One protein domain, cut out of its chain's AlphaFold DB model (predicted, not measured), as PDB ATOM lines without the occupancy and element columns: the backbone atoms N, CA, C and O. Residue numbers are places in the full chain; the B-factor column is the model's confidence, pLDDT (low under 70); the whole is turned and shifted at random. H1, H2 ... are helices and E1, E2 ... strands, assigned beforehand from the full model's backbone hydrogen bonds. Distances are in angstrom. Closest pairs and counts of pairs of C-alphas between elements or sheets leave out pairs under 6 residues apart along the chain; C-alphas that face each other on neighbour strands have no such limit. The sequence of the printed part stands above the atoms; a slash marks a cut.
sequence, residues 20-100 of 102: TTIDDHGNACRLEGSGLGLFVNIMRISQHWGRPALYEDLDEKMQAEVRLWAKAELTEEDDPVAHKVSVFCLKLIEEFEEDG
ATOM      1  N   THR A  20      31.583 -15.527   4.081       90.38
ATOM      2  CA  THR A  20      32.627 -15.674   5.100       90.38
ATOM      3  C   THR A  20      33.186 -14.316   5.516       90.38
ATOM      4  O   THR A  20      33.336 -13.406   4.706       90.38
ATOM      5  N   THR A  21      33.475 -14.158   6.806       92.06
ATOM      6  CA  THR A  21      34.099 -12.949   7.369       92.06
ATOM      7  C   THR A  21      34.885 -13.302   8.637       92.06
ATOM      8  O   THR A  21      34.853 -14.449   9.094       92.06
ATOM      9  N   ILE A  22      35.585 -12.328   9.219       91.81
ATOM     10  CA  ILE A  22      36.352 -12.470  10.462       91.81
ATOM     11  C   ILE A  22      35.880 -11.414  11.467       91.81
ATOM     12  O   ILE A  22      35.835 -10.223  11.149       91.81
ATOM     13  N   ASP A  23      35.537 -11.845  12.683       90.44
ATOM     14  CA  ASP A  23      35.145 -10.942  13.769       90.44
ATOM     15  C   ASP A  23      36.330 -10.164  14.371       90.44
ATOM     16  O   ASP A  23      37.495 -10.333  14.004       90.44
ATOM     17  N   ASP A  24      36.041  -9.280  15.326       86.69
ATOM     18  CA  ASP A  24      37.066  -8.472  16.000       86.69
ATOM     19  C   ASP A  24      38.001  -9.295  16.904       86.69
ATOM     20  O   ASP A  24      39.041  -8.805  17.342       86.69
ATOM     21  N   HIS A  25      37.657 -10.554  17.171       88.75
ATOM     22  CA  HIS A  25      38.467 -11.497  17.933       88.75
ATOM     23  C   HIS A  25      39.308 -12.414  17.031       88.75
ATOM     24  O   HIS A  25      40.066 -13.238  17.543       88.75
ATOM     25  N   GLY A  26      39.206 -12.273  15.706       88.00
ATOM     26  CA  GLY A  26      39.917 -13.108  14.742       88.00
ATOM     27  C   GLY A  26      39.239 -14.451  14.453       88.00
ATOM     28  O   GLY A  26      39.861 -15.317  13.836       88.00
ATOM     29  N   ASN A  27      37.994 -14.658  14.884       89.75
ATOM     30  CA  ASN A  27      37.253 -15.882  14.594       89.75
ATOM     31  C   ASN A  27      36.556 -15.787  13.240       89.75
ATOM     32  O   ASN A  27      35.974 -14.761  12.890       89.75
ATOM     33  N   ALA A  28      36.550 -16.899  12.505       89.19
ATOM     34  CA  ALA A  28      35.761 -17.015  11.288       89.19
ATOM     35  C   ALA A  28      34.261 -16.989  11.620       89.19
ATOM     36  O   ALA A  28      33.766 -17.797  12.413       89.19
ATOM     37  N   CYS A  29      33.535 -16.089  10.969       87.81
ATOM     38  CA  CYS A  29      32.097 -15.917  11.097       87.81
ATOM     39  C   CYS A  29      31.405 -16.069   9.742       87.81
ATOM     40  O   CYS A  29      32.023 -16.006   8.678       87.81
ATOM     41  N   ARG A  30      30.093 -16.298   9.803       89.25
ATOM     42  CA  ARG A  30      29.222 -16.441   8.640       89.25
ATOM     43  C   ARG A  30      28.160 -15.356   8.686       89.25
ATOM     44  O   ARG A  30      27.483 -15.219   9.702       89.25
ATOM     45  N   LEU A  31      28.032 -14.610   7.600       89.81
ATOM     46  CA  LEU A  31      26.964 -13.642   7.408       89.81
ATOM     47  C   LEU A  31      25.820 -14.309   6.653       89.81
ATOM     48  O   LEU A  31      26.020 -14.979   5.637       89.81
ATOM     49  N   GLU A  32      24.616 -14.121   7.178       83.56
ATOM     50  CA  GLU A  32      23.387 -14.608   6.568       83.56
ATOM     51  C   GLU A  32      22.651 -13.461   5.867       83.56
ATOM     52  O   GLU A  32      22.610 -12.321   6.341       83.56
ATOM     53  N   GLY A  33      22.028 -13.776   4.731       86.88
ATOM     54  CA  GLY A  33      21.274 -12.808   3.940       86.88
ATOM     55  C   GLY A  33      22.160 -11.783   3.229       86.88
ATOM     56  O   GLY A  33      23.313 -12.042   2.902       86.88
ATOM     57  N   SER A  34      21.588 -10.614   2.936       90.31
ATOM     58  CA  SER A  34      22.227  -9.581   2.108       90.31
ATOM     59  C   SER A  34      22.708  -8.353   2.883       90.31
ATOM     60  O   SER A  34      23.132  -7.377   2.271       90.31
ATOM     61  N   GLY A  35      22.549  -8.338   4.211       93.00
ATOM     62  CA  GLY A  35      22.850  -7.165   5.040       93.00
ATOM     63  C   GLY A  35      21.888  -5.986   4.831       93.00
ATOM     64  O   GLY A  35      22.051  -4.924   5.428       93.00
ATOM     65  N   LEU A  36      20.833  -6.152   4.023       95.44
ATOM     66  CA  LEU A  36      19.855  -5.095   3.749       95.44
ATOM     67  C   LEU A  36      19.169  -4.577   5.024       95.44
ATOM     68  O   LEU A  36      18.857  -3.392   5.115       95.44
ATOM     69  N   GLY A  37      18.950  -5.448   6.015       95.75
ATOM     70  CA  GLY A  37      18.388  -5.059   7.310       95.75
ATOM     71  C   GLY A  37      19.258  -4.031   8.038       95.75
ATOM     72  O   GLY A  37      18.738  -3.010   8.493       95.75
ATOM     73  N   LEU A  38      20.576  -4.257   8.072       96.12
ATOM     74  CA  LEU A  38      21.555  -3.316   8.613       96.12
ATOM     75  C   LEU A  38      21.490  -1.980   7.868       96.12
ATOM     76  O   LEU A  38      21.296  -0.938   8.492       96.12
ATOM     77  N   PHE A  39      21.553  -2.015   6.534       96.75
ATOM     78  CA  PHE A  39      21.506  -0.809   5.706       96.75
ATOM     79  C   PHE A  39      20.238   0.026   5.945       96.75
ATOM     80  O   PHE A  39      20.308   1.241   6.121       96.75
ATOM     81  N   VAL A  40      19.068  -0.616   6.018       97.44
ATOM     82  CA  VAL A  40      17.797   0.070   6.306       97.44
ATOM     83  C   VAL A  40      17.806   0.716   7.692       97.44
ATOM     84  O   VAL A  40      17.293   1.824   7.848       97.44
ATOM     85  N   ASN A  41      18.386   0.061   8.700       97.62
ATOM     86  CA  ASN A  41      18.488   0.635  10.041       97.62
ATOM     87  C   ASN A  41      19.419   1.853  10.071       97.62
ATOM     88  O   ASN A  41      19.048   2.871  10.652       97.62
ATOM     89  N   ILE A  42      20.556   1.806   9.373       97.56
ATOM     90  CA  ILE A  42      21.458   2.962   9.241       97.56
ATOM     91  C   ILE A  42      20.743   4.122   8.530       97.56
ATOM     92  O   ILE A  42      20.770   5.257   8.998       97.56
ATOM     93  N   MET A  43      19.989   3.844   7.462       96.56
ATOM     94  CA  MET A  43      19.186   4.864   6.777       96.56
ATOM     95  C   MET A  43      18.120   5.500   7.679       96.56
ATOM     96  O   MET A  43      17.851   6.696   7.558       96.56
ATOM     97  N   ARG A  44      17.512   4.736   8.594       97.50
ATOM     98  CA  ARG A  44      16.566   5.281   9.584       97.50
ATOM     99  C   ARG A  44      17.252   6.228  10.563       97.50
ATOM    100  O   ARG A  44      16.669   7.259  10.886       97.50
ATOM    101  N   ILE A  45      18.472   5.909  10.993       97.06
ATOM    102  CA  ILE A  45      19.289   6.799  11.829       97.06
ATOM    103  C   ILE A  45      19.565   8.097  11.065       97.06
ATOM    104  O   ILE A  45      19.262   9.174  11.574       97.06
ATOM    105  N   SER A  46      20.001   8.005   9.804       95.81
ATOM    106  CA  SER A  46      20.218   9.183   8.955       95.81
ATOM    107  C   SER A  46      18.965  10.065   8.854       95.81
ATOM    108  O   SER A  46      19.014  11.286   8.998       95.81
ATOM    109  N   GLN A  47      17.799   9.447   8.639       96.81
ATOM    110  CA  GLN A  47      16.521  10.160   8.556       96.81
ATOM    111  C   GLN A  47      16.123  10.819   9.877       96.81
ATOM    112  O   GLN A  47      15.585  11.924   9.859       96.81
ATOM    113  N   HIS A  48      16.379  10.160  11.009       95.88
ATOM    114  CA  HIS A  48      16.082  10.701  12.330       95.88
ATOM    115  C   HIS A  48      16.884  11.977  12.618       95.88
ATOM    116  O   HIS A  48      16.326  12.952  13.119       95.88
ATOM    117  N   TRP A  49      18.166  11.989  12.247       92.88
ATOM    118  CA  TRP A  49      19.064  13.124  12.477       92.88
ATOM    119  C   TRP A  49      19.034  14.185  11.371       92.88
ATOM    120  O   TRP A  49      19.567  15.277  11.556       92.88
ATOM    121  N   GLY A  50      18.426  13.887  10.220       96.19
ATOM    122  CA  GLY A  50      18.386  14.795   9.069       96.19
ATOM    123  C   GLY A  50      19.744  14.987   8.380       96.19
ATOM    124  O   GLY A  50      19.921  15.955   7.643       96.19
ATOM    125  N   ARG A  51      20.695  14.076   8.611       94.62
ATOM    126  CA  ARG A  51      22.040  14.048   8.015       94.62
ATOM    127  C   ARG A  51      22.457  12.599   7.745       94.62
ATOM    128  O   ARG A  51      21.842  11.705   8.319       94.62
ATOM    129  N   PRO A  52      23.471  12.329   6.905       94.19
ATOM    130  CA  PRO A  52      24.056  10.993   6.833       94.19
ATOM    131  C   PRO A  52      24.473  10.507   8.229       94.19
ATOM    132  O   PRO A  52      25.064  11.272   8.998       94.19
ATOM    133  N   ALA A  53      24.105   9.270   8.567       95.19
ATOM    134  CA  ALA A  53      24.566   8.608   9.777       95.19
ATOM    135  C   ALA A  53      26.074   8.383   9.683       95.19
ATOM    136  O   ALA A  53      26.563   7.904   8.661       95.19
ATOM    137  N   LEU A  54      26.770   8.719  10.759       95.19
ATOM    138  CA  LEU A  54      28.177   8.418  10.964       95.19
ATOM    139  C   LEU A  54      28.300   7.099  11.718       95.19
ATOM    140  O   LEU A  54      27.352   6.629  12.354       95.19
ATOM    141  N   TYR A  55      29.488   6.510  11.679       95.19
ATOM    142  CA  TYR A  55      29.769   5.273  12.396       95.19
ATOM    143  C   TYR A  55      29.505   5.389  13.910       95.19
ATOM    144  O   TYR A  55      28.935   4.481  14.517       95.19
ATOM    145  N   GLU A  56      29.834   6.536  14.509       95.06
ATOM    146  CA  GLU A  56      29.602   6.824  15.930       95.06
ATOM    147  C   GLU A  56      28.118   6.984  16.310       95.06
ATOM    148  O   GLU A  56      27.767   6.832  17.479       95.06
ATOM    149  N   ASP A  57      27.229   7.230  15.338       95.75
ATOM    150  CA  ASP A  57      25.782   7.316  15.583       95.75
ATOM    151  C   ASP A  57      25.142   5.930  15.790       95.75
ATOM    152  O   ASP A  57      23.975   5.826  16.185       95.75
ATOM    153  N   LEU A  58      25.871   4.859  15.466       97.12
ATOM    154  CA  LEU A  58      25.388   3.485  15.529       97.12
ATOM    155  C   LEU A  58      25.559   2.904  16.935       97.12
ATOM    156  O   LEU A  58      26.562   3.149  17.603       97.12
ATOM    157  N   ASP A  59      24.613   2.063  17.359       96.62
ATOM    158  CA  ASP A  59      24.792   1.283  18.584       96.62
ATOM    159  C   ASP A  59      25.910   0.231  18.435       96.62
ATOM    160  O   ASP A  59      26.292  -0.147  17.326       96.62
ATOM    161  N   GLU A  60      26.437  -0.266  19.559       95.44
ATOM    162  CA  GLU A  60      27.571  -1.207  19.574       95.44
ATOM    163  C   GLU A  60      27.333  -2.456  18.713       95.44
ATOM    164  O   GLU A  60      28.260  -2.974  18.082       95.44
ATOM    165  N   LYS A  61      26.087  -2.942  18.662       94.88
ATOM    166  CA  LYS A  61      25.731  -4.132  17.891       94.88
ATOM    167  C   LYS A  61      25.768  -3.830  16.397       94.88
ATOM    168  O   LYS A  61      26.319  -4.619  15.633       94.88
ATOM    169  N   MET A  62      25.203  -2.702  15.983       96.44
ATOM    170  CA  MET A  62      25.244  -2.242  14.602       96.44
ATOM    171  C   MET A  62      26.676  -1.944  14.162       96.44
ATOM    172  O   MET A  62      27.047  -2.338  13.063       96.44
ATOM    173  N   GLN A  63      27.499  -1.329  15.015       96.81
ATOM    174  CA  GLN A  63      28.917  -1.120  14.719       96.81
ATOM    175  C   GLN A  63      29.653  -2.450  14.509       96.81
ATOM    176  O   GLN A  63      30.414  -2.584  13.553       96.81
ATOM    177  N   ALA A  64      29.408  -3.455  15.357       94.81
ATOM    178  CA  ALA A  64      29.985  -4.787  15.175       94.81
ATOM    179  C   ALA A  64      29.536  -5.429  13.852       94.81
ATOM    180  O   ALA A  64      30.358  -5.977  13.121       94.81
ATOM    181  N   GLU A  65      28.254  -5.315  13.503       95.69
ATOM    182  CA  GLU A  65      27.730  -5.836  12.239       95.69
ATOM    183  C   GLU A  65      28.332  -5.107  11.022       95.69
ATOM    184  O   GLU A  65      28.726  -5.759  10.056       95.69
ATOM    185  N   VAL A  66      28.492  -3.780  11.089       96.62
ATOM    186  CA  VAL A  66      29.188  -2.976  10.068       96.62
ATOM    187  C   VAL A  66      30.624  -3.462   9.877       96.62
ATOM    188  O   VAL A  66      31.033  -3.690   8.741       96.62
ATOM    189  N   ARG A  67      31.376  -3.700  10.962       96.00
ATOM    190  CA  ARG A  67      32.749  -4.229  10.879       96.00
ATOM    191  C   ARG A  67      32.804  -5.607  10.227       96.00
ATOM    192  O   ARG A  67      33.703  -5.859   9.428       96.00
ATOM    193  N   LEU A  68      31.843  -6.482  10.519       96.25
ATOM    194  CA  LEU A  68      31.754  -7.793   9.874       96.25
ATOM    195  C   LEU A  68      31.468  -7.673   8.370       96.25
ATOM    196  O   LEU A  68      32.112  -8.357   7.575       96.25
ATOM    197  N   TRP A  69      30.532  -6.805   7.974       96.19
ATOM    198  CA  TRP A  69      30.182  -6.580   6.566       96.19
ATOM    199  C   TRP A  69      31.287  -5.876   5.776       96.19
ATOM    200  O   TRP A  69      31.479  -6.184   4.601       96.19
ATOM    201  N   ALA A  70      32.038  -4.972   6.401       95.75
ATOM    202  CA  ALA A  70      33.195  -4.327   5.787       95.75
ATOM    203  C   ALA A  70      34.344  -5.317   5.511       95.75
ATOM    204  O   ALA A  70      35.067  -5.159   4.533       95.75
ATOM    205  N   LYS A  71      34.485  -6.357   6.344       95.25
ATOM    206  CA  LYS A  71      35.488  -7.432   6.203       95.25
ATOM    207  C   LYS A  71      34.987  -8.647   5.407       95.25
ATOM    208  O   LYS A  71      35.693  -9.648   5.324       95.25
ATOM    209  N   ALA A  72      33.764  -8.598   4.880       93.88
ATOM    210  CA  ALA A  72      33.142  -9.733   4.211       93.88
ATOM    211  C   ALA A  72      33.885 -10.118   2.921       93.88
ATOM    212  O   ALA A  72      34.128  -9.282   2.052       93.88
ATOM    213  N   GLU A  73      34.189 -11.405   2.773       91.62
ATOM    214  CA  GLU A  73      34.778 -11.963   1.558       91.62
ATOM    215  C   GLU A  73      33.663 -12.339   0.580       91.62
ATOM    216  O   GLU A  73      33.062 -13.410   0.668       91.62
ATOM    217  N   LEU A  74      33.359 -11.424  -0.338       91.25
ATOM    218  CA  LEU A  74      32.306 -11.598  -1.334       91.25
ATOM    219  C   LEU A  74      32.847 -12.151  -2.656       91.25
ATOM    220  O   LEU A  74      33.901 -11.749  -3.148       91.25
ATOM    221  N   THR A  75      32.059 -13.020  -3.274       90.12
ATOM    222  CA  THR A  75      32.292 -13.635  -4.582       90.12
ATOM    223  C   THR A  75      31.307 -13.106  -5.629       90.12
ATOM    224  O   THR A  75      30.299 -12.473  -5.308       90.12
ATOM    225  N   GLU A  76      31.561 -13.371  -6.913       87.88
ATOM    226  CA  GLU A  76      30.644 -12.982  -8.000       87.88
ATOM    227  C   GLU A  76      29.271 -13.674  -7.910       87.88
ATOM    228  O   GLU A  76      28.289 -13.181  -8.466       87.88
ATOM    229  N   GLU A  77      29.188 -14.796  -7.189       87.75
ATOM    230  CA  GLU A  77      27.952 -15.549  -6.975       87.75
ATOM    231  C   GLU A  77      27.104 -14.981  -5.825       87.75
ATOM    232  O   GLU A  77      25.959 -15.405  -5.647       87.75
ATOM    233  N   ASP A  78      27.614 -14.004  -5.064       88.50
ATOM    234  CA  ASP A  78      26.932 -13.378  -3.926       88.50
ATOM    235  C   ASP A  78      25.937 -12.282  -4.317       88.50
ATOM    236  O   ASP A  78      25.831 -11.852  -5.467       88.50
ATOM    237  N   ASP A  79      25.085 -11.890  -3.364       89.56
ATOM    238  CA  ASP A  79      23.971 -10.978  -3.632       89.56
ATOM    239  C   ASP A  79      24.509  -9.621  -4.093       89.56
ATOM    240  O   ASP A  79      25.283  -9.011  -3.355       89.56
ATOM    241  N   PRO A  80      24.080  -9.074  -5.244       92.88
ATOM    242  CA  PRO A  80      24.438  -7.708  -5.616       92.88
ATOM    243  C   PRO A  80      24.105  -6.676  -4.525       92.88
ATOM    244  O   PRO A  80      24.738  -5.624  -4.449       92.88
ATOM    245  N   VAL A  81      23.109  -6.952  -3.675       94.25
ATOM    246  CA  VAL A  81      22.805  -6.154  -2.483       94.25
ATOM    247  C   VAL A  81      23.879  -6.327  -1.408       94.25
ATOM    248  O   VAL A  81      24.329  -5.317  -0.878       94.25
ATOM    249  N   ALA A  82      24.344  -7.550  -1.140       94.81
ATOM    250  CA  ALA A  82      25.434  -7.817  -0.198       94.81
ATOM    251  C   ALA A  82      26.717  -7.073  -0.593       94.81
ATOM    252  O   ALA A  82      27.335  -6.425   0.248       94.81
ATOM    253  N   HIS A  83      27.046  -7.057  -1.890       95.06
ATOM    254  CA  HIS A  83      28.143  -6.250  -2.442       95.06
ATOM    255  C   HIS A  83      27.997  -4.763  -2.122       95.06
ATOM    256  O   HIS A  83      28.930  -4.126  -1.638       95.06
ATOM    257  N   LYS A  84      26.806  -4.198  -2.334       96.75
ATOM    258  CA  LYS A  84      26.545  -2.786  -2.017       96.75
ATOM    259  C   LYS A  84      26.617  -2.503  -0.520       96.75
ATOM    260  O   LYS A  84      27.122  -1.450  -0.144       96.75
ATOM    261  N   VAL A  85      26.113  -3.411   0.313       96.94
ATOM    262  CA  VAL A  85      26.144  -3.262   1.772       96.94
ATOM    263  C   VAL A  85      27.575  -3.325   2.285       96.94
ATOM    264  O   VAL A  85      27.954  -2.464   3.070       96.94
ATOM    265  N   SER A  86      28.383  -4.272   1.808       96.56
ATOM    266  CA  SER A  86      29.790  -4.380   2.196       96.56
ATOM    267  C   SER A  86      30.576  -3.119   1.828       96.56
ATOM    268  O   SER A  86      31.207  -2.519   2.696       96.56
ATOM    269  N   VAL A  87      30.430  -2.626   0.590       96.88
ATOM    270  CA  VAL A  87      31.067  -1.369   0.153       96.88
ATOM    271  C   VAL A  87      30.592  -0.173   0.979       96.88
ATOM    272  O   VAL A  87      31.386   0.708   1.302       96.88
ATOM    273  N   PHE A  88      29.302  -0.111   1.315       97.19
ATOM    274  CA  PHE A  88      28.771   0.947   2.171       97.19
ATOM    275  C   PHE A  88      29.369   0.888   3.584       97.19
ATOM    276  O   PHE A  88      29.769   1.919   4.114       97.19
ATOM    277  N   CYS A  89      29.460  -0.306   4.174       97.19
ATOM    278  CA  CYS A  89      30.028  -0.503   5.507       97.19
ATOM    279  C   CYS A  89      31.516  -0.145   5.551       97.19
ATOM    280  O   CYS A  89      31.946   0.484   6.510       97.19
ATOM    281  N   LEU A  90      32.278  -0.501   4.511       96.44
ATOM    282  CA  LEU A  90      33.688  -0.128   4.395       96.44
ATOM    283  C   LEU A  90      33.858   1.396   4.403       96.44
ATOM    284  O   LEU A  90      34.584   1.915   5.241       96.44
ATOM    285  N   LYS A  91      33.114   2.110   3.552       95.62
ATOM    286  CA  LYS A  91      33.167   3.580   3.488       95.62
ATOM    287  C   LYS A  91      32.793   4.248   4.803       95.62
ATOM    288  O   LYS A  91      33.418   5.221   5.191       95.62
ATOM    289  N   LEU A  92      31.783   3.717   5.490       95.31
ATOM    290  CA  LEU A  92      31.349   4.257   6.774       95.31
ATOM    291  C   LEU A  92      32.451   4.159   7.845       95.31
ATOM    292  O   LEU A  92      32.525   5.021   8.715       95.31
ATOM    293  N   ILE A  93      33.287   3.115   7.791       94.88
ATOM    294  CA  ILE A  93      34.456   2.966   8.669       94.88
ATOM    295  C   ILE A  93      35.593   3.883   8.212       94.88
ATOM    296  O   ILE A  93      36.168   4.566   9.051       94.88
ATOM    297  N   GLU A  94      35.897   3.926   6.911       92.69
ATOM    298  CA  GLU A  94      36.954   4.786   6.355       92.69
ATOM    299  C   GLU A  94      36.714   6.263   6.706       92.69
ATOM    300  O   GLU A  94      37.619   6.923   7.205       92.69
ATOM    301  N   GLU A  95      35.481   6.759   6.551       90.25
ATOM    302  CA  GLU A  95      35.104   8.128   6.933       90.25
ATOM    303  C   GLU A  95      35.310   8.392   8.438       90.25
ATOM    304  O   GLU A  95      35.701   9.489   8.827       90.25
ATOM    305  N   PHE A  96      35.098   7.389   9.295       87.75
ATOM    306  CA  PHE A  96      35.330   7.513  10.738       87.75
ATOM    307  C   PHE A  96      36.819   7.516  11.108       87.75
ATOM    308  O   PHE A  96      37.226   8.241  12.014       87.75
ATOM    309  N   GLU A  97      37.632   6.701  10.436       84.38
ATOM    310  CA  GLU A  97      39.080   6.661  10.664       84.38
ATOM    311  C   GLU A  97      39.761   7.939  10.153       84.38
ATOM    312  O   GLU A  97      40.636   8.469  10.836       84.38
ATOM    313  N   GLU A  98      39.313   8.489   9.018       75.38
ATOM    314  CA  GLU A  98      39.817   9.759   8.471       75.38
ATOM    315  C   GLU A  98      39.545  10.959   9.399       75.38
ATOM    316  O   GLU A  98      40.399  11.838   9.533       75.38
ATOM    317  N   ASP A  99      38.403  10.979  10.092       64.25
ATOM    318  CA  ASP A  99      38.059  12.031  11.059       64.25
ATOM    319  C   ASP A  99      38.877  11.947  12.371       64.25
ATOM    320  O   ASP A  99      38.939  12.919  13.128       64.25
ATOM    321  N   GLY A 100      39.526  10.810  12.652       57.56
ATOM    322  CA  GLY A 100      40.332  10.574  13.858       57.56
ATOM    323  C   GLY A 100      41.798  11.021  13.774       57.56
ATOM    324  O   GLY A 100      42.468  11.084  14.807       57.56
TER     325      GLY A 100
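Overview. This is residues 20 to 100 of the 102 residues of an uncharacterized protein of Methanotrichaceae archaeon (UniProt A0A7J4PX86). Three helices cluster at steep angles to one another, with a small strand hairpin, E1 and E2, at one end of the cluster beside the last part of H2. H1 and H3 meet near their first residues as a V, the last part of H2 packs on the middle part of H3 at residues 85 to 93, H2 reaches H1 only at residue 38 of H1, and residues 50 to 59 fold back from the far end of H1 to H2. The printed part has 81 residues, with two named strands and three named helices in the order E1, E2, H1, H2, H3; the strands make one antiparallel sheet in the order E1 - E2, and the class is mostly helix. The whole is compact, with a radius of gyration of the C-alphas of 12.5 A, and the C-alphas span 35 by 26 by 20 A.

Arrangement. Begin at the sheet, where E1, residues 20 to 22, and E2, residues 28 to 31, form a hairpin of antiparallel neighbours, their directions 129 degrees apart. C-alphas 21 and 29 face each other at 5.2 A. Look there for two backbone pairs within hydrogen-bond range: N 21 and O 29 at 3.0 A, and N 29 and O 21 at 2.8 A. Go from the sheet to H2, residues 60 to 70: its residues 65 to 70 come within 10 A of the strands, and the closest C-alphas of E1 and H2 are those of Thr 21 and Leu 68, 6.2 A apart. H2 touches H3, residues 80 to 99, with 15 pairs of C-alphas within 8 A. The closest of these are the C-alphas of Ala 70 and Leu 90, 4.5 A apart, and H3 touches H2 with residues 85 to 93 alone. These two helices run opposite ways at a steep tilt of 66 degrees. H1, residues 36 to 49, touches H3 with residues 36 to 39 alone, meeting residues 81 to 85 of H3. The closest C-alphas here are those of Phe 39 and Val 85, 6.6 A apart, and the two helices run the same way at a steep tilt of 44 degrees. H1 and H2 only just touch, with 3 pairs of C-alphas within 8 A; the closest are those of Leu 38 and Met 62, 7.1 A apart. They run opposite ways at a steep tilt of 54 degrees, and the helix packing is mostly crossed, with no touching pair at a shallow tilt. E1 is apart from H1 and H3, and E2 is apart from H3. In H1 and H2 every O i to N i+4 pair is within hydrogen-bond range; in H3 it is 15 of 16.

Along the chain. Find C-alpha 20 at (32.627, -15.674, 5.100), where E1 begins; E1 takes residues 20 to 22, and E2 takes residues 28 to 31. Then find C-alpha 36 at (19.855, -5.095, 3.749): from there H1 runs 20.2 A to C-alpha 49. H2, residues 60 to 70, measures 15.2 A from first to last C-alpha. H3, residues 80 to 99, is the longest helix at 29.2 A, and it ends at C-alpha 99 at (38.059, 12.031, 11.059).

Size, cuts and confidence. The outline is rounded, and the two C-alphas farthest apart are those of Asn 27 and Gly 50, at 36.4 A. The printed part runs from residue 20 to residue 100 and has no cut. The links E1 to E2 and E2 to H1 are tight, those from H1 to H2 and from H2 to H3 are short, and no link is long. The mean pLDDT of the printed part is 92.5; look at residues 99 to 100 for the two values under 70, where the model's confidence is low.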